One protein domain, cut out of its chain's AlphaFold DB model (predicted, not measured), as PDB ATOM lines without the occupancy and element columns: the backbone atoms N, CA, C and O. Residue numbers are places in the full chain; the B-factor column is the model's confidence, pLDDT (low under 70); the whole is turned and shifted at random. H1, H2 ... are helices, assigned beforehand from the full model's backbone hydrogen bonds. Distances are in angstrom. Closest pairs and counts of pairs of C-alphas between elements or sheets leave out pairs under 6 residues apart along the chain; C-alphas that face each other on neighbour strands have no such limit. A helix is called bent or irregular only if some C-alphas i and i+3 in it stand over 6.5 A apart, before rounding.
ATOM      1  N   THR A   2     -21.715  36.805 -41.013       61.50
ATOM      2  CA  THR A   2     -21.681  38.069 -40.266       61.50
ATOM      3  C   THR A   2     -22.695  38.008 -39.123       61.50
ATOM      4  O   THR A   2     -23.753  37.404 -39.281       61.50
ATOM      5  N   ASP A   3     -22.380  38.628 -37.993       64.00
ATOM      6  CA  ASP A   3     -23.214  38.756 -36.783       64.00
ATOM      7  C   ASP A   3     -24.525  39.549 -36.982       64.00
ATOM      8  O   ASP A   3     -25.281  39.751 -36.038       64.00
ATOM      9  N   GLY A   4     -24.821  39.981 -38.209       71.69
ATOM     10  CA  GLY A   4     -26.050  40.679 -38.581       71.69
ATOM     11  C   GLY A   4     -25.959  42.200 -38.465       71.69
ATOM     12  O   GLY A   4     -26.868  42.886 -38.937       71.69
ATOM     13  N   GLU A   5     -24.875  42.741 -37.906       81.25
ATOM     14  CA  GLU A   5     -24.629  44.179 -37.881       81.25
ATOM     15  C   GLU A   5     -23.983  44.649 -39.196       81.25
ATOM     16  O   GLU A   5     -23.116  43.996 -39.781       81.25
ATOM     17  N   ILE A   6     -24.430  45.801 -39.706       87.69
ATOM     18  CA  ILE A   6     -23.860  46.403 -40.916       87.69
ATOM     19  C   ILE A   6     -22.541  47.083 -40.537       87.69
ATOM     20  O   ILE A   6     -22.539  48.236 -40.115       87.69
ATOM     21  N   ALA A   7     -21.428  46.376 -40.740       89.00
ATOM     22  CA  ALA A   7     -20.070  46.863 -40.481       89.00
ATOM     23  C   ALA A   7     -19.171  46.788 -41.740       89.00
ATOM     24  O   ALA A   7     -18.235  45.986 -41.795       89.00
ATOM     25  N   PRO A   8     -19.459  47.566 -42.802       91.25
ATOM     26  CA  PRO A   8     -18.661  47.556 -44.020       91.25
ATOM     27  C   PRO A   8     -17.329  48.290 -43.820       91.25
ATOM     28  O   PRO A   8     -17.239  49.271 -43.082       91.25
ATOM     29  N   THR A   9     -16.305  47.863 -44.554       93.94
ATOM     30  CA  THR A   9     -15.013  48.552 -44.619       93.94
ATOM     31  C   THR A   9     -14.651  48.832 -46.070       93.94
ATOM     32  O   THR A   9     -15.000  48.061 -46.964       93.94
ATOM     33  N   THR A  10     -13.957  49.941 -46.331       95.50
ATOM     34  CA  THR A  10     -13.602  50.325 -47.700       95.50
ATOM     35  C   THR A  10     -12.506  49.440 -48.295       95.50
ATOM     36  O   THR A  10     -12.357  49.362 -49.510       95.50
ATOM     37  N   THR A  11     -11.739  48.752 -47.452       95.25
ATOM     38  CA  THR A  11     -10.575  47.957 -47.856       95.25
ATOM     39  C   THR A  11     -10.865  46.465 -47.991       95.25
ATOM     40  O   THR A  11     -10.074  45.752 -48.606       95.25
ATOM     41  N   ALA A  12     -11.979  45.973 -47.442       92.69
ATOM     42  CA  ALA A  12     -12.381  44.587 -47.630       92.69
ATOM     43  C   ALA A  12     -12.941  44.362 -49.041       92.69
ATOM     44  O   ALA A  12     -13.612  45.218 -49.619       92.69
ATOM     45  N   TYR A  13     -12.694  43.169 -49.578       92.69
ATOM     46  CA  TYR A  13     -13.304  42.740 -50.830       92.69
ATOM     47  C   TYR A  13     -14.795  42.448 -50.621       92.69
ATOM     48  O   TYR A  13     -15.176  41.706 -49.715       92.69
ATOM     49  N   SER A  14     -15.638  43.026 -51.474       90.38
ATOM     50  CA  SER A  14     -17.094  42.884 -51.448       90.38
ATOM     51  C   SER A  14     -17.624  42.330 -52.775       90.38
ATOM     52  O   SER A  14     -16.876  42.126 -53.729       90.38
ATOM     53  N   ALA A  15     -18.944  42.150 -52.883       89.25
ATOM     54  CA  ALA A  15     -19.598  41.799 -54.150       89.25
ATOM     55  C   ALA A  15     -19.380  42.839 -55.270       89.25
ATOM     56  O   ALA A  15     -19.614  42.542 -56.440       89.25
ATOM     57  N   TYR A  16     -18.942  44.051 -54.919       90.62
ATOM     58  CA  TYR A  16     -18.673  45.148 -55.847       90.62
ATOM     59  C   TYR A  16     -17.175  45.449 -55.997       90.62
ATOM     60  O   TYR A  16     -16.830  46.518 -56.493       90.62
ATOM     61  N   GLY A  17     -16.302  44.529 -55.578       93.56
ATOM     62  CA  GLY A  17     -14.859  44.750 -55.534       93.56
ATOM     63  C   GLY A  17     -14.407  45.396 -54.225       93.56
ATOM     64  O   GLY A  17     -15.084  45.271 -53.195       93.56
ATOM     65  N   VAL A  18     -13.246  46.050 -54.254       95.69
ATOM     66  CA  VAL A  18     -12.687  46.761 -53.096       95.69
ATOM     67  C   VAL A  18     -13.152  48.203 -53.181       95.69
ATOM     68  O   VAL A  18     -12.737  48.934 -54.073       95.69
ATOM     69  N   GLU A  19     -13.989  48.640 -52.244       96.00
ATOM     70  CA  GLU A  19     -14.617  49.966 -52.314       96.00
ATOM     71  C   GLU A  19     -13.592  51.112 -52.391       96.00
ATOM     72  O   GLU A  19     -13.828  52.097 -53.080       96.00
ATOM     73  N   TYR A  20     -12.420  50.961 -51.773       96.56
ATOM     74  CA  TYR A  20     -11.311  51.904 -51.899       96.56
ATOM     75  C   TYR A  20     -10.810  52.040 -53.346       96.56
ATOM     76  O   TYR A  20     -10.425  53.125 -53.753       96.56
ATOM     77  N   MET A  21     -10.801  50.973 -54.146       96.31
ATOM     78  CA  MET A  21     -10.328  51.018 -55.538       96.31
ATOM     79  C   MET A  21     -11.456  51.277 -56.537       96.31
ATOM     80  O   MET A  21     -11.233  51.943 -57.542       96.31
ATOM     81  N   ASP A  22     -12.649  50.756 -56.262       95.44
ATOM     82  CA  ASP A  22     -13.772  50.731 -57.198       95.44
ATOM     83  C   ASP A  22     -14.799  51.847 -56.942       95.44
ATOM     84  O   ASP A  22     -15.508  52.253 -57.863       95.44
ATOM     85  N   GLY A  23     -14.916  52.334 -55.699       94.50
ATOM     86  CA  GLY A  23     -15.804  53.431 -55.291       94.50
ATOM     87  C   GLY A  23     -17.279  53.255 -55.666       94.50
ATOM     88  O   GLY A  23     -17.983  54.248 -55.858       94.50
ATOM     89  N   ARG A  24     -17.767  52.019 -55.833       93.75
ATOM     90  CA  ARG A  24     -19.097  51.740 -56.406       93.75
ATOM     91  C   ARG A  24     -20.246  52.037 -55.449       93.75
ATOM     92  O   ARG A  24     -21.379  52.236 -55.899       93.75
ATOM     93  N   VAL A  25     -20.006  52.045 -54.140       93.75
ATOM     94  CA  VAL A  25     -21.032  52.378 -53.146       93.75
ATOM     95  C   VAL A  25     -20.989  53.862 -52.799       93.75
ATOM     96  O   VAL A  25     -22.033  54.515 -52.816       93.75
ATOM     97  N   LEU A  26     -19.808  54.397 -52.499       94.00
ATOM     98  CA  LEU A  26     -19.582  55.784 -52.103       94.00
ATOM     99  C   LEU A  26     -19.695  56.758 -53.276       94.00
ATOM    100  O   LEU A  26     -20.175  57.879 -53.070       94.00
ATOM    101  N   GLY A  27     -19.312  56.318 -54.476       93.44
ATOM    102  CA  GLY A  27     -19.169  57.146 -55.675       93.44
ATOM    103  C   GLY A  27     -17.822  57.868 -55.764       93.44
ATOM    104  O   GLY A  27     -17.667  58.761 -56.590       93.44
ATOM    105  N   THR A  28     -16.862  57.524 -54.903       92.62
ATOM    106  CA  THR A  28     -15.547  58.173 -54.804       92.62
ATOM    107  C   THR A  28     -14.454  57.127 -54.675       92.62
ATOM    108  O   THR A  28     -14.505  56.302 -53.762       92.62
ATOM    109  N   LEU A  29     -13.457  57.193 -55.557       94.25
ATOM    110  CA  LEU A  29     -12.277  56.331 -55.509       94.25
ATOM    111  C   LEU A  29     -11.333  56.757 -54.379       94.25
ATOM    112  O   LEU A  29     -11.316  57.920 -53.975       94.25
ATOM    113  N   TYR A  30     -10.532  55.810 -53.898       94.62
ATOM    114  CA  TYR A  30      -9.496  55.973 -52.877       94.62
ATOM    115  C   TYR A  30     -10.000  56.576 -51.555       94.62
ATOM    116  O   TYR A  30      -9.249  57.209 -50.816       94.62
ATOM    117  N   SER A  31     -11.282  56.369 -51.239       94.06
ATOM    118  CA  SER A  31     -11.890  56.827 -49.989       94.06
ATOM    119  C   SER A  31     -11.708  55.807 -48.868       94.06
ATOM    120  O   SER A  31     -12.010  54.621 -49.013       94.06
ATOM    121  N   ASN A  32     -11.257  56.280 -47.711       94.75
ATOM    122  CA  ASN A  32     -11.166  55.525 -46.462       94.75
ATOM    123  C   ASN A  32     -12.329  55.822 -45.491       94.75
ATOM    124  O   ASN A  32     -12.259  55.458 -44.316       94.75
ATOM    125  N   ASP A  33     -13.403  56.472 -45.958       95.94
ATOM    126  CA  ASP A  33     -14.551  56.838 -45.121       95.94
ATOM    127  C   ASP A  33     -15.522  55.657 -44.911       95.94
ATOM    128  O   ASP A  33     -16.593  55.549 -45.520       95.94
ATOM    129  N   ASN A  34     -15.151  54.768 -43.986       95.38
ATOM    130  CA  ASN A  34     -15.994  53.650 -43.546       95.38
ATOM    131  C   ASN A  34     -17.341  54.117 -42.966       95.38
ATOM    132  O   ASN A  34     -18.342  53.402 -43.057       95.38
ATOM    133  N   ALA A  35     -17.402  55.316 -42.379       95.62
ATOM    134  CA  ALA A  35     -18.626  55.830 -41.780       95.62
ATOM    135  C   ALA A  35     -19.632  56.254 -42.860       95.62
ATOM    136  O   ALA A  35     -20.818  55.933 -42.759       95.62
ATOM    137  N   ALA A  36     -19.182  56.925 -43.925       95.69
ATOM    138  CA  ALA A  36     -20.017  57.206 -45.092       95.69
ATOM    139  C   ALA A  36     -20.483  55.921 -45.772       95.69
ATOM    140  O   ALA A  36     -21.651  55.828 -46.162       95.69
ATOM    141  N   LEU A  37     -19.605  54.919 -45.857       95.38
ATOM    142  CA  LEU A  37     -19.942  53.629 -46.446       95.38
ATOM    143  C   LEU A  37     -21.060  52.959 -45.640       95.38
ATOM    144  O   LEU A  37     -22.100  52.596 -46.195       95.38
ATOM    145  N   THR A  38     -20.901  52.908 -44.317       94.50
ATOM    146  CA  THR A  38     -21.909  52.395 -43.378       94.50
ATOM    147  C   THR A  38     -23.245  53.120 -43.534       94.50
ATOM    148  O   THR A  38     -24.270  52.468 -43.732       94.50
ATOM    149  N   ARG A  39     -23.249  54.462 -43.564       95.06
ATOM    150  CA  ARG A  39     -24.473  55.258 -43.770       95.06
ATOM    151  C   ARG A  39     -25.170  54.929 -45.093       95.06
ATOM    152  O   ARG A  39     -26.396  54.820 -45.123       95.06
ATOM    153  N   ARG A  40     -24.422  54.736 -46.188       95.00
ATOM    154  CA  ARG A  40     -25.009  54.353 -47.486       95.00
ATOM    155  C   ARG A  40     -25.608  52.949 -47.458       95.00
ATOM    156  O   ARG A  40     -26.695  52.746 -48.002       95.00
ATOM    157  N   HIS A  41     -24.953  51.990 -46.807       94.38
ATOM    158  CA  HIS A  41     -25.513  50.647 -46.633       94.38
ATOM    159  C   HIS A  41     -26.779  50.659 -45.767       94.38
ATOM    160  O   HIS A  41     -27.787  50.075 -46.166       94.38
ATOM    161  N   GLN A  42     -26.782  51.395 -44.653       94.62
ATOM    162  CA  GLN A  42     -27.967  51.583 -43.808       94.62
ATOM    163  C   GLN A  42     -29.116  52.253 -44.574       94.62
ATOM    164  O   GLN A  42     -30.263  51.821 -44.476       94.62
ATOM    165  N   GLN A  43     -28.831  53.262 -45.404       95.62
ATOM    166  CA  GLN A  43     -29.847  53.893 -46.250       95.62
ATOM    167  C   GLN A  43     -30.480  52.888 -47.221       95.62
ATOM    168  O   GLN A  43     -31.704  52.830 -47.331       95.62
ATOM    169  N   ARG A  44     -29.670  52.064 -47.897       94.94
ATOM    170  CA  ARG A  44     -30.169  51.004 -48.792       94.94
ATOM    171  C   ARG A  44     -31.010  49.973 -48.044       94.94
ATOM    172  O   ARG A  44     -32.075  49.604 -48.532       94.94
ATOM    173  N   PHE A  45     -30.578  49.572 -46.851       95.00
ATOM    174  CA  PHE A  45     -31.341  48.683 -45.980       95.00
ATOM    175  C   PHE A  45     -32.722  49.269 -45.642       95.00
ATOM    176  O   PHE A  45     -33.738  48.628 -45.905       95.00
ATOM    177  N   ARG A  46     -32.786  50.528 -45.185       95.69
ATOM    178  CA  ARG A  46     -34.058  51.226 -44.911       95.69
ATOM    179  C   ARG A  46     -34.970  51.273 -46.136       95.69
ATOM    180  O   ARG A  46     -36.167  51.022 -46.017       95.69
ATOM    181  N   MET A  47     -34.417  51.571 -47.316       97.44
ATOM    182  CA  MET A  47     -35.187  51.590 -48.564       97.44
ATOM    183  C   MET A  47     -35.776  50.216 -48.890       97.44
ATOM    184  O   MET A  47     -36.952  50.135 -49.236       97.44
ATOM    185  N   ALA A  48     -35.003  49.139 -48.728       97.06
ATOM    186  CA  ALA A  48     -35.489  47.778 -48.941       97.06
ATOM    187  C   ALA A  48     -36.620  47.413 -47.964       97.06
ATOM    188  O   ALA A  48     -37.660  46.912 -48.391       97.06
ATOM    189  N   CYS A  49     -36.469  47.740 -46.676       97.06
ATOM    190  CA  CYS A  49     -37.513  47.522 -45.674       97.06
ATOM    191  C   CYS A  49     -38.797  48.292 -46.012       97.06
ATOM    192  O   CYS A  49     -39.895  47.745 -45.946       97.06
ATOM    193  N   ASN A  50     -38.675  49.556 -46.418       97.56
ATOM    194  CA  ASN A  50     -39.825  50.366 -46.814       97.56
ATOM    195  C   ASN A  50     -40.497  49.826 -48.081       97.56
ATOM    196  O   ASN A  50     -41.722  49.777 -48.136       97.56
ATOM    197  N   ALA A  51     -39.722  49.367 -49.066       98.25
ATOM    198  CA  ALA A  51     -40.258  48.751 -50.275       98.25
ATOM    199  C   ALA A  51     -41.010  47.442 -49.979       98.25
ATOM    200  O   ALA A  51     -42.050  47.192 -50.586       98.25
ATOM    201  N   ALA A  52     -40.525  46.627 -49.036       97.94
ATOM    202  CA  ALA A  52     -41.229  45.428 -48.583       97.94
ATOM    203  C   ALA A  52     -42.558  45.789 -47.900       97.94
ATOM    204  O   ALA A  52     -43.613  45.308 -48.313       97.94
ATOM    205  N   LYS A  53     -42.528  46.713 -46.931       96.75
ATOM    206  CA  LYS A  53     -43.730  47.188 -46.225       96.75
ATOM    207  C   LYS A  53     -44.763  47.797 -47.179       96.75
ATOM    208  O   LYS A  53     -45.950  47.509 -47.064       96.75
ATOM    209  N   ALA A  54     -44.323  48.569 -48.174       97.56
ATOM    210  CA  ALA A  54     -45.197  49.165 -49.188       97.56
ATOM    211  C   ALA A  54     -45.903  48.126 -50.081       97.56
ATOM    212  O   ALA A  54     -46.936  48.425 -50.670       97.56
ATOM    213  N   LYS A  55     -45.375  46.900 -50.168       97.81
ATOM    214  CA  LYS A  55     -46.014  45.769 -50.859       97.81
ATOM    215  C   LYS A  55     -46.986  44.989 -49.962       97.81
ATOM    216  O   LYS A  55     -47.455  43.933 -50.371       97.81
ATOM    217  N   GLY A  56     -47.259  45.468 -48.747       95.06
ATOM    218  CA  GLY A  56     -48.084  44.759 -47.768       95.06
ATOM    219  C   GLY A  56     -47.386  43.556 -47.129       95.06
ATOM    220  O   GLY A  56     -48.056  42.714 -46.537       95.06
ATOM    221  N   ILE A  57     -46.056  43.445 -47.247       95.31
ATOM    222  CA  ILE A  57     -45.288  42.380 -46.592       95.31
ATOM    223  C   ILE A  57     -45.120  42.731 -45.112       95.31
ATOM    224  O   ILE A  57     -44.598  43.796 -44.779       95.31
ATOM    225  N   ASP A  58     -45.517  41.809 -44.237       94.00
ATOM    226  CA  ASP A  58     -45.319  41.915 -42.792       94.00
ATOM    227  C   ASP A  58     -43.887  41.497 -42.418       94.00
ATOM    228  O   ASP A  58     -43.530  40.317 -42.415       94.00
TER     229      ASP A  58
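Overview. This is residues 2 to 58 of the 109 residues of an uncharacterized protein of Cytophagaceae bacterium (UniProt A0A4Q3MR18). One long helix, H2, begins at a small head made mostly of loops, with the short helix H1 among them, and its last part reaches away from that head as an arm. Residues 50 to 56 stick out, of which 50 to 54 belong to H2. The printed part has 57 residues with two named helices, H1 then H2, and no named strand. The class is all helix, though under half of the residues, 25 of 57, are in named elements. The whole is loose, with a radius of gyration of the C-alphas of 13.1 A, and elongated, with spans of 40 by 25 by 19 A.

Arrangement. Residues 2 to 18 hold no named element; within them and just before the first helix, residues 13 to 14 form a short antiparallel pairing with residues 17 to 18. H1, residues 19 to 22, and H2, residues 34 to 54, are apart, and 11 residues make the long link between them. In H2 every O i to N i+4 pair is within hydrogen-bond range. H1 is too short for such a pair, and its one O i to N i+3 pair is not within range.

Along the chain. H1 runs from Glu 19, C-alpha at (-14.617, 49.966, -52.314), to Asp 22. H2 begins at Asn 34, C-alpha at (-15.994, 53.650, -43.546), and ends at Ala 54, C-alpha at (-45.197, 49.165, -49.188), 30.1 A from first to last C-alpha. Neither helix is bent.

Size, cuts and confidence. The two C-alphas farthest apart are those of Tyr 30 and Gly 56, at 40.5 A. The printed part has no cut. Its mean pLDDT is 92.9, and residues 2 to 3 are under 70.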